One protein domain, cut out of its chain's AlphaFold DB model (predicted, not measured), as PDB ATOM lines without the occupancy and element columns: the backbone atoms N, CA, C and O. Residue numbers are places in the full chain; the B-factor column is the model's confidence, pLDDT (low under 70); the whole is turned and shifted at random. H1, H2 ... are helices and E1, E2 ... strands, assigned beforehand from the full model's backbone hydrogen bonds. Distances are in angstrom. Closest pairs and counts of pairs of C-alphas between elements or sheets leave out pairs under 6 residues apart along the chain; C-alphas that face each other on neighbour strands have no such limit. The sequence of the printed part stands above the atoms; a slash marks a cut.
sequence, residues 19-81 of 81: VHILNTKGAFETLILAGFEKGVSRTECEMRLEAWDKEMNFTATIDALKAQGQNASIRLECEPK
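Overview. This is residues 19 to 81 of the 81 residues of an uncharacterized protein of Paracoccus thiocyanatus (UniProt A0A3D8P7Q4). A small antiparallel sheet of three strands has two helices, H1 and H2, laid end to end in a broken line over one face, both over the edge strand E3, while the other face is bare. H1 covers one end of E3 and H2 the other, and the links that hold Lys 38 and Gly 69 turn at the two ends of the long axis; E1 and E2 form a hairpin, with E1 beside E3 and E2 at the sheet's other edge. The printed part has 63 residues with two named helices and three named strands, in the order E1, E2, H1, H2, E3 along the chain; the sheet's order is E2, E1, E3, antiparallel throughout, and the class is mixed, helices and strands. The whole is only just compact, close to loose, with a radius of gyration of the C-alphas of 12.6 A, and its outline is elongated, spanning 37 by 21 by 15 A.

Arrangement. In the sheet, E1, residues 19 to 22, is the inner strand, with the edge strands E2, residues 28 to 32, and E3, residues 73 to 80, on either side of it. E1 and E2 are a hairpin, antiparallel with 166 degrees between their directions; N 21 and O 29 are within hydrogen-bond range at 2.8 A, as are N 31 and O 19 at 2.8 A. E1 and E3 are antiparallel with 148 degrees between their directions; N 20 and O 75 are within hydrogen-bond range at 2.8 A, and so are N 73 and O 22 at 2.9 A. H1, residues 42 to 56, is on the sheet at a height of 7.9 A over it; it lies over E3 and runs along the strands, at 13 degrees to E3 on the local plane. The closest C-alphas of H1 and E3 are those of Cys 45 and Cys 78, 6.0 A apart. H2, residues 58 to 67, is on the same face as H1 at a height of 7.7 A over the sheet; it too lies over E3 and runs along the strands, at 4 degrees to E3 on the local plane. The closest C-alphas of H2 and E3 are those of Ile 62 and Ser 73, 6.0 A apart. H1 and H2 are close but not clearly touching, with the C-alphas of Asp 53 and Thr 59 closest at 6.6 A; they run the same way at a steep tilt of 57 degrees. These two helices on one face of the sheet make two layers. E2, H1, H2 and E3 form a split strand-helix-strand unit, two strands that run the same way with helices between them along the chain and E1 between them in the sheet, and its crossover is right-handed. In both H1 and H2 each O i to N i+4 pair is within hydrogen-bond range.

Along the chain. E1 begins at C-alpha 19, at (-39.974, -7.297, -8.084), and is 10.0 A long. E2 is 13.6 A from C-alpha 28 to C-alpha 32. E3, the longest strand by residues, measures 21.5 A and ends at C-alpha 80, at (-27.353, -3.492, -7.974). H1, the longest helix, begins at C-alpha 42, at (-27.127, -8.188, -0.455), and is 21.0 A long; H2 measures 14.2 A from C-alpha 58 to C-alpha 67.

Size, cuts and confidence. The two C-alphas farthest apart are those of Lys 38 and Gly 69, at 37.6 A. The printed part has no cut and ends at Lys 81, the chain's last residue. The links E1 to E2, H1 to H2 and H2 to E3 are tight, the link E2 to H1 is short with 9 residues, and no link is long. The mean pLDDT of the printed part is 88.5, and no printed residue is under 70.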
ATOM      1  N   VAL A  19     -39.022  -6.272  -7.674       90.25
ATOM      2  CA  VAL A  19     -39.974  -7.297  -8.084       90.25
ATOM      3  C   VAL A  19     -40.494  -6.980  -9.468       90.25
ATOM      4  O   VAL A  19     -41.117  -5.944  -9.697       90.25
ATOM      5  N   HIS A  20     -40.249  -7.898 -10.391       91.19
ATOM      6  CA  HIS A  20     -40.735  -7.828 -11.756       91.19
ATOM      7  C   HIS A  20     -41.958  -8.721 -11.908       91.19
ATOM      8  O   HIS A  20     -41.893  -9.917 -11.623       91.19
ATOM      9  N   ILE A  21     -43.059  -8.154 -12.383       89.38
ATOM     10  CA  ILE A  21     -44.335  -8.843 -12.552       89.38
ATOM     11  C   ILE A  21     -44.724  -8.766 -14.022       89.38
ATOM     12  O   ILE A  21     -44.863  -7.684 -14.581       89.38
ATOM     13  N   LEU A  22     -44.935  -9.920 -14.645       89.44
ATOM     14  CA  LEU A  22     -45.669 -10.024 -15.899       89.44
ATOM     15  C   LEU A  22     -47.092 -10.441 -15.553       89.44
ATOM     16  O   LEU A  22     -47.313 -11.560 -15.087       89.44
ATOM     17  N   ASN A  23     -48.054  -9.546 -15.743       85.38
ATOM     18  CA  ASN A  23     -49.446  -9.848 -15.440       85.38
ATOM     19  C   ASN A  23     -50.139 -10.591 -16.593       85.38
ATOM     20  O   ASN A  23     -49.618 -10.730 -17.699       85.38
ATOM     21  N   THR A  24     -51.373 -11.017 -16.342       85.31
ATOM     22  CA  THR A  24     -52.186 -11.850 -17.242       85.31
ATOM     23  C   THR A  24     -52.613 -11.140 -18.528       85.31
ATOM     24  O   THR A  24     -53.045 -11.786 -19.481       85.31
ATOM     25  N   LYS A  25     -52.469  -9.809 -18.579       86.56
ATOM     26  CA  LYS A  25     -52.689  -8.978 -19.770       86.56
ATOM     27  C   LYS A  25     -51.409  -8.797 -20.596       86.56
ATOM     28  O   LYS A  25     -51.438  -8.090 -21.598       86.56
ATOM     29  N   GLY A  26     -50.297  -9.400 -20.172       84.75
ATOM     30  CA  GLY A  26     -48.983  -9.231 -20.786       84.75
ATOM     31  C   GLY A  26     -48.304  -7.902 -20.447       84.75
ATOM     32  O   GLY A  26     -47.341  -7.541 -21.118       84.75
ATOM     33  N   ALA A  27     -48.781  -7.162 -19.439       88.44
ATOM     34  CA  ALA A  27     -48.106  -5.947 -18.997       88.44
ATOM     35  C   ALA A  27     -46.991  -6.295 -18.005       88.44
ATOM     36  O   ALA A  27     -47.186  -7.103 -17.093       88.44
ATOM     37  N   PHE A  28     -45.832  -5.674 -18.213       88.44
ATOM     38  CA  PHE A  28     -44.672  -5.802 -17.347       88.44
ATOM     39  C   PHE A  28     -44.621  -4.626 -16.375       88.44
ATOM     40  O   PHE A  28     -44.618  -3.468 -16.790       88.44
ATOM     41  N   GLU A  29     -44.560  -4.934 -15.089       89.06
ATOM     42  CA  GLU A  29     -44.467  -3.969 -14.002       89.06
ATOM     43  C   GLU A  29     -43.214  -4.265 -13.184       89.06
ATOM     44  O   GLU A  29     -42.804  -5.414 -13.026       89.06
ATOM     45  N   THR A  30     -42.568  -3.214 -12.689       91.06
ATOM     46  CA  THR A  30     -41.404  -3.324 -11.810       91.06
ATOM     47  C   THR A  30     -41.668  -2.510 -10.560       91.06
ATOM     48  O   THR A  30     -42.037  -1.339 -10.640       91.06
ATOM     49  N   LEU A  31     -41.502  -3.148  -9.409       88.75
ATOM     50  CA  LEU A  31     -41.773  -2.583  -8.098       88.75
ATOM     51  C   LEU A  31     -40.503  -2.656  -7.265       88.75
ATOM     52  O   LEU A  31     -39.949  -3.732  -7.065       88.75
ATOM     53  N   ILE A  32     -40.061  -1.513  -6.758       89.31
ATOM     54  CA  ILE A  32     -39.007  -1.438  -5.748       89.31
ATOM     55  C   ILE A  32     -39.689  -1.412  -4.382       89.31
ATOM     56  O   ILE A  32     -40.660  -0.671  -4.205       89.31
ATOM     57  N   LEU A  33     -39.204  -2.195  -3.413       84.31
ATOM     58  CA  LEU A  33     -39.782  -2.140  -2.066       84.31
ATOM     59  C   LEU A  33     -39.545  -0.750  -1.460       84.31
ATOM     60  O   LEU A  33     -38.410  -0.269  -1.373       84.31
ATOM     61  N   ALA A  34     -40.635  -0.134  -1.006       83.81
ATOM     62  CA  ALA A  34     -40.607   1.185  -0.392       83.81
ATOM     63  C   ALA A  34     -39.693   1.206   0.843       83.81
ATOM     64  O   ALA A  34     -39.711   0.288   1.665       83.81
ATOM     65  N   GLY A  35     -38.900   2.268   0.980       84.69
ATOM     66  CA  GLY A  35     -37.925   2.433   2.060       84.69
ATOM     67  C   GLY A  35     -36.552   1.808   1.787       84.69
ATOM     68  O   GLY A  35     -35.620   2.051   2.556       84.69
ATOM     69  N   PHE A  36     -36.394   1.053   0.693       86.00
ATOM     70  CA  PHE A  36     -35.133   0.422   0.289       86.00
ATOM     71  C   PHE A  36     -34.548   1.005  -1.006       86.00
ATOM     72  O   PHE A  36     -33.562   0.496  -1.535       86.00
ATOM     73  N   GLU A  37     -35.071   2.135  -1.488       88.12
ATOM     74  CA  GLU A  37     -34.609   2.832  -2.701       88.12
ATOM     75  C   GLU A  37     -33.166   3.341  -2.552       88.12
ATOM     76  O   GLU A  37     -32.437   3.607  -3.518       88.12
ATOM     77  N   LYS A  38     -32.718   3.503  -1.303       86.25
ATOM     78  CA  LYS A  38     -31.333   3.866  -1.007       86.25
ATOM     79  C   LYS A  38     -30.349   2.710  -1.198       86.25
ATOM     80  O   LYS A  38     -29.170   3.008  -1.392       86.25
ATOM     81  N   GLY A  39     -30.849   1.483  -1.305       88.50
ATOM     82  CA  GLY A  39     -30.086   0.252  -1.406       88.50
ATOM     83  C   GLY A  39     -29.614  -0.237  -0.035       88.50
ATOM     84  O   GLY A  39     -29.378   0.557   0.876       88.50
ATOM     85  N   VAL A  40     -29.496  -1.551   0.103       90.50
ATOM     86  CA  VAL A  40     -29.072  -2.261   1.317       90.50
ATOM     87  C   VAL A  40     -28.011  -3.305   0.986       90.50
ATOM     88  O   VAL A  40     -27.676  -3.513  -0.179       90.50
ATOM     89  N   SER A  41     -27.446  -3.964   1.998       91.00
ATOM     90  CA  SER A  41     -26.549  -5.096   1.753       91.00
ATOM     91  C   SER A  41     -27.285  -6.214   1.005       91.00
ATOM     92  O   SER A  41     -28.510  -6.341   1.085       91.00
ATOM     93  N   ARG A  42     -26.541  -7.062   0.288       88.88
ATOM     94  CA  ARG A  42     -27.127  -8.188  -0.455       88.88
ATOM     95  C   ARG A  42     -27.963  -9.101   0.441       88.88
ATOM     96  O   ARG A  42     -29.087  -9.439   0.094       88.88
ATOM     97  N   THR A  43     -27.418  -9.461   1.602       90.88
ATOM     98  CA  THR A  43     -28.093 -10.330   2.571       90.88
ATOM     99  C   THR A  43     -29.374  -9.692   3.093       90.88
ATOM    100  O   THR A  43     -30.390 -10.372   3.193       90.88
ATOM    101  N   GLU A  44     -29.360  -8.390   3.398       91.12
ATOM    102  CA  GLU A  44     -30.589  -7.707   3.794       91.12
ATOM    103  C   GLU A  44     -31.602  -7.702   2.649       91.12
ATOM    104  O   GLU A  44     -32.755  -8.050   2.878       91.12
ATOM    105  N   CYS A  45     -31.183  -7.392   1.423       91.81
ATOM    106  CA  CYS A  45     -32.068  -7.407   0.265       91.81
ATOM    107  C   CYS A  45     -32.765  -8.769   0.075       91.81
ATOM    108  O   CYS A  45     -33.991  -8.815  -0.033       91.81
ATOM    109  N   GLU A  46     -32.012  -9.873   0.109       91.94
ATOM    110  CA  GLU A  46     -32.552 -11.233  -0.038       91.94
ATOM    111  C   GLU A  46     -33.558 -11.560   1.082       91.94
ATOM    112  O   GLU A  46     -34.666 -12.020   0.802       91.94
ATOM    113  N   MET A  47     -33.237 -11.224   2.339       92.69
ATOM    114  CA  MET A  47     -34.163 -11.406   3.466       92.69
ATOM    115  C   MET A  47     -35.444 -10.577   3.322       92.69
ATOM    116  O   MET A  47     -36.523 -11.042   3.690       92.69
ATOM    117  N   ARG A  48     -35.350  -9.339   2.817       90.94
ATOM    118  CA  ARG A  48     -36.522  -8.475   2.615       90.94
ATOM    119  C   ARG A  48     -37.417  -9.001   1.502       90.94
ATOM    120  O   ARG A  48     -38.628  -9.020   1.691       90.94
ATOM    121  N   LEU A  49     -36.840  -9.454   0.389       91.12
ATOM    122  CA  LEU A  49     -37.604 -10.075  -0.696       91.12
ATOM    123  C   LEU A  49     -38.319 -11.341  -0.222       91.12
ATOM    124  O   LEU A  49     -39.500 -11.504  -0.508       91.12
ATOM    125  N   GLU A  50     -37.646 -12.200   0.550       90.62
ATOM    126  CA  GLU A  50     -38.262 -13.408   1.106       90.62
ATOM    127  C   GLU A  50     -39.392 -13.074   2.093       90.62
ATOM    128  O   GLU A  50     -40.468 -13.670   2.040       90.62
ATOM    129  N   ALA A  51     -39.172 -12.110   2.993       90.75
ATOM    130  CA  ALA A  51     -40.199 -11.665   3.931       90.75
ATOM    131  C   ALA A  51     -41.425 -11.106   3.197       90.75
ATOM    132  O   ALA A  51     -42.557 -11.414   3.565       90.75
ATOM    133  N   TRP A  52     -41.198 -10.333   2.135       87.00
ATOM    134  CA  TRP A  52     -42.270  -9.725   1.361       87.00
ATOM    135  C   TRP A  52     -43.036 -10.742   0.511       87.00
ATOM    136  O   TRP A  52     -44.264 -10.687   0.461       87.00
ATOM    137  N   ASP A  53     -42.348 -11.715  -0.095       89.31
ATOM    138  CA  ASP A  53     -42.997 -12.828  -0.800       89.31
ATOM    139  C   ASP A  53     -43.891 -13.642   0.143       89.31
ATOM    140  O   ASP A  53     -45.013 -13.979  -0.229       89.31
ATOM    141  N   LYS A  54     -43.458 -13.882   1.388       89.06
ATOM    142  CA  LYS A  54     -44.281 -14.555   2.409       89.06
ATOM    143  C   LYS A  54     -45.479 -13.724   2.861       89.06
ATOM    144  O   LYS A  54     -46.552 -14.279   3.080       89.06
ATOM    145  N   GLU A  55     -45.304 -12.415   3.032       87.81
ATOM    146  CA  GLU A  55     -46.380 -11.515   3.461       87.81
ATOM    147  C   GLU A  55     -47.462 -11.378   2.381       87.81
ATOM    148  O   GLU A  55     -48.655 -11.473   2.667       87.81
ATOM    149  N   MET A  56     -47.043 -11.205   1.128       84.44
ATOM    150  CA  MET A  56     -47.937 -10.945  -0.002       84.44
ATOM    151  C   MET A  56     -48.353 -12.216  -0.754       84.44
ATOM    152  O   MET A  56     -49.248 -12.162  -1.598       84.44
ATOM    153  N   ASN A  57     -47.724 -13.361  -0.467       87.50
ATOM    154  CA  ASN A  57     -47.906 -14.637  -1.166       87.50
ATOM    155  C   ASN A  57     -47.792 -14.504  -2.693       87.50
ATOM    156  O   ASN A  57     -48.577 -15.092  -3.445       87.50
ATOM    157  N   PHE A  58     -46.834 -13.707  -3.170       83.62
ATOM    158  CA  PHE A  58     -46.713 -13.393  -4.589       83.62
ATOM    159  C   PHE A  58     -46.445 -14.638  -5.436       83.62
ATOM    160  O   PHE A  58     -47.163 -14.885  -6.408       83.62
ATOM    161  N   THR A  59     -45.450 -15.437  -5.050       85.44
ATOM    162  CA  THR A  59     -45.083 -16.665  -5.767       85.44
ATOM    163  C   THR A  59     -46.262 -17.633  -5.817       85.44
ATOM    164  O   THR A  59     -46.655 -18.071  -6.897       85.44
ATOM    165  N   ALA A  60     -46.926 -17.860  -4.680       87.88
ATOM    166  CA  ALA A  60     -48.111 -18.714  -4.606       87.88
ATOM    167  C   ALA A  60     -49.277 -18.196  -5.471       87.88
ATOM    168  O   ALA A  60     -49.961 -18.979  -6.132       87.88
ATOM    169  N   THR A  61     -49.492 -16.877  -5.510       86.44
ATOM    170  CA  THR A  61     -50.527 -16.257  -6.347       86.44
ATOM    171  C   THR A  61     -50.230 -16.459  -7.830       86.44
ATOM    172  O   THR A  61     -51.115 -16.856  -8.587       86.44
ATOM    173  N   ILE A  62     -48.988 -16.234  -8.259       88.25
ATOM    174  CA  ILE A  62     -48.582 -16.467  -9.647       88.25
ATOM    175  C   ILE A  62     -48.683 -17.946 -10.018       88.25
ATOM    176  O   ILE A  62     -49.166 -18.257 -11.107       88.25
ATOM    177  N   ASP A  63     -48.290 -18.859  -9.134       89.00
ATOM    178  CA  ASP A  63     -48.391 -20.296  -9.385       89.00
ATOM    179  C   ASP A  63     -49.848 -20.743  -9.544       89.00
ATOM    180  O   ASP A  63     -50.163 -21.516 -10.452       89.00
ATOM    181  N   ALA A  64     -50.767 -20.189  -8.748       89.00
ATOM    182  CA  ALA A  64     -52.198 -20.426  -8.911       89.00
ATOM    183  C   ALA A  64     -52.733 -19.888 -10.252       89.00
ATOM    184  O   ALA A  64     -53.524 -20.564 -10.911       89.00
ATOM    185  N   LEU A  65     -52.290 -18.703 -10.687       88.12
ATOM    186  CA  LEU A  65     -52.674 -18.128 -11.984       88.12
ATOM    187  C   LEU A  65     -52.133 -18.966 -13.152       88.12
ATOM    188  O   LEU A  65     -52.872 -19.258 -14.094       88.12
ATOM    189  N   LYS A  66     -50.881 -19.427 -13.067       87.62
ATOM    190  CA  LYS A  66     -50.280 -20.344 -14.049       87.62
ATOM    191  C   LYS A  66     -51.027 -21.675 -14.113       87.62
ATOM    192  O   LYS A  66     -51.289 -22.166 -15.209       87.62
ATOM    193  N   ALA A  67     -51.423 -22.235 -12.967       89.31
ATOM    194  CA  ALA A  67     -52.217 -23.466 -12.904       89.31
ATOM    195  C   ALA A  67     -53.603 -23.317 -13.563       89.31
ATOM    196  O   ALA A  67     -54.145 -24.285 -14.089       89.31
ATOM    197  N   GLN A  68     -54.152 -22.099 -13.594       89.75
ATOM    198  CA  GLN A  68     -55.382 -21.758 -14.319       89.75
ATOM    199  C   GLN A  68     -55.150 -21.488 -15.820       89.75
ATOM    200  O   GLN A  68     -56.073 -21.079 -16.523       89.75
ATOM    201  N   GLY A  69     -53.929 -21.692 -16.325       87.19
ATOM    202  CA  GLY A  69     -53.559 -21.428 -17.715       87.19
ATOM    203  C   GLY A  69     -53.367 -19.945 -18.036       87.19
ATOM    204  O   GLY A  69     -53.310 -19.580 -19.210       87.19
ATOM    205  N   GLN A  70     -53.279 -19.077 -17.024       88.06
ATOM    206  CA  GLN A  70     -53.032 -17.658 -17.244       88.06
ATOM    207  C   GLN A  70     -51.535 -17.384 -17.395       88.06
ATOM    208  O   GLN A  70     -50.699 -17.934 -16.678       88.06
ATOM    209  N   ASN A  71     -51.195 -16.502 -18.332       84.50
ATOM    210  CA  ASN A  71     -49.814 -16.121 -18.590       84.50
ATOM    211  C   ASN A  71     -49.382 -15.026 -17.607       84.50
ATOM    212  O   ASN A  71     -49.460 -13.842 -17.923       84.50
ATOM    213  N   ALA A  72     -48.995 -15.427 -16.398       88.00
ATOM    214  CA  ALA A  72     -48.455 -14.533 -15.384       88.00
ATOM    215  C   ALA A  72     -47.092 -15.038 -14.894       88.00
ATOM    216  O   ALA A  72     -46.845 -16.243 -14.851       88.00
ATOM    217  N   SER A  73     -46.196 -14.130 -14.520       88.44
ATOM    218  CA  SER A  73     -44.879 -14.460 -13.972       88.44
ATOM    219  C   SER A  73     -44.460 -13.425 -12.939       88.44
ATOM    220  O   SER A  73     -44.804 -12.253 -13.066       88.44
ATOM    221  N   ILE A  74     -43.683 -13.850 -11.948       90.12
ATOM    222  CA  ILE A  74     -43.014 -12.949 -11.016       90.12
ATOM    223  C   ILE A  74     -41.553 -13.343 -10.868       90.12
ATOM    224  O   ILE A  74     -41.212 -14.526 -10.915       90.12
ATOM    225  N   ARG A  75     -40.694 -12.340 -10.707       90.81
ATOM    226  CA  ARG A  75     -39.273 -12.498 -10.421       90.81
ATOM    227  C   ARG A  75     -38.893 -11.514  -9.319       90.81
ATOM    228  O   ARG A  75     -39.030 -10.309  -9.508       90.81
ATOM    229  N   LEU A  76     -38.451 -12.036  -8.181       90.50
ATOM    230  CA  LEU A  76     -37.922 -11.258  -7.060       90.50
ATOM    231  C   LEU A  76     -36.397 -11.224  -7.194       90.50
ATOM    232  O   LEU A  76     -35.772 -12.284  -7.187       90.50
ATOM    233  N   GLU A  77     -35.799 -10.042  -7.338       92.81
ATOM    234  CA  GLU A  77     -34.355  -9.886  -7.539       92.81
ATOM    235  C   GLU A  77     -33.757  -8.760  -6.704       92.81
ATOM    236  O   GLU A  77     -34.366  -7.719  -6.478       92.81
ATOM    237  N   CYS A  78     -32.513  -8.967  -6.281       91.75
ATOM    238  CA  CYS A  78     -31.680  -7.920  -5.711       91.75
ATOM    239  C   CYS A  78     -30.875  -7.265  -6.828       91.75
ATOM    240  O   CYS A  78     -29.843  -7.797  -7.246       91.75
ATOM    241  N   GLU A  79     -31.344  -6.120  -7.310       90.94
ATOM    242  CA  GLU A  79     -30.673  -5.384  -8.376       90.94
ATOM    243  C   GLU A  79     -29.581  -4.477  -7.797       90.94
ATOM    244  O   GLU A  79     -29.805  -3.820  -6.779       90.94
ATOM    245  N   PRO A  80     -28.382  -4.428  -8.399       88.81
ATOM    246  CA  PRO A  80     -27.353  -3.492  -7.974       88.81
ATOM    247  C   PRO A  80     -27.813  -2.053  -8.227       88.81
ATOM    248  O   PRO A  80     -28.378  -1.749  -9.277       88.81
ATOM    249  N   LYS A  81     -27.549  -1.178  -7.257       80.62
ATOM    250  CA  LYS A  81     -27.845   0.249  -7.345       80.62
ATOM    251  C   LYS A  81     -26.843   1.023  -8.202       80.62
ATOM    252  O   LYS A  81     -25.626   0.752  -8.076       80.62
TER     253      LYS A  81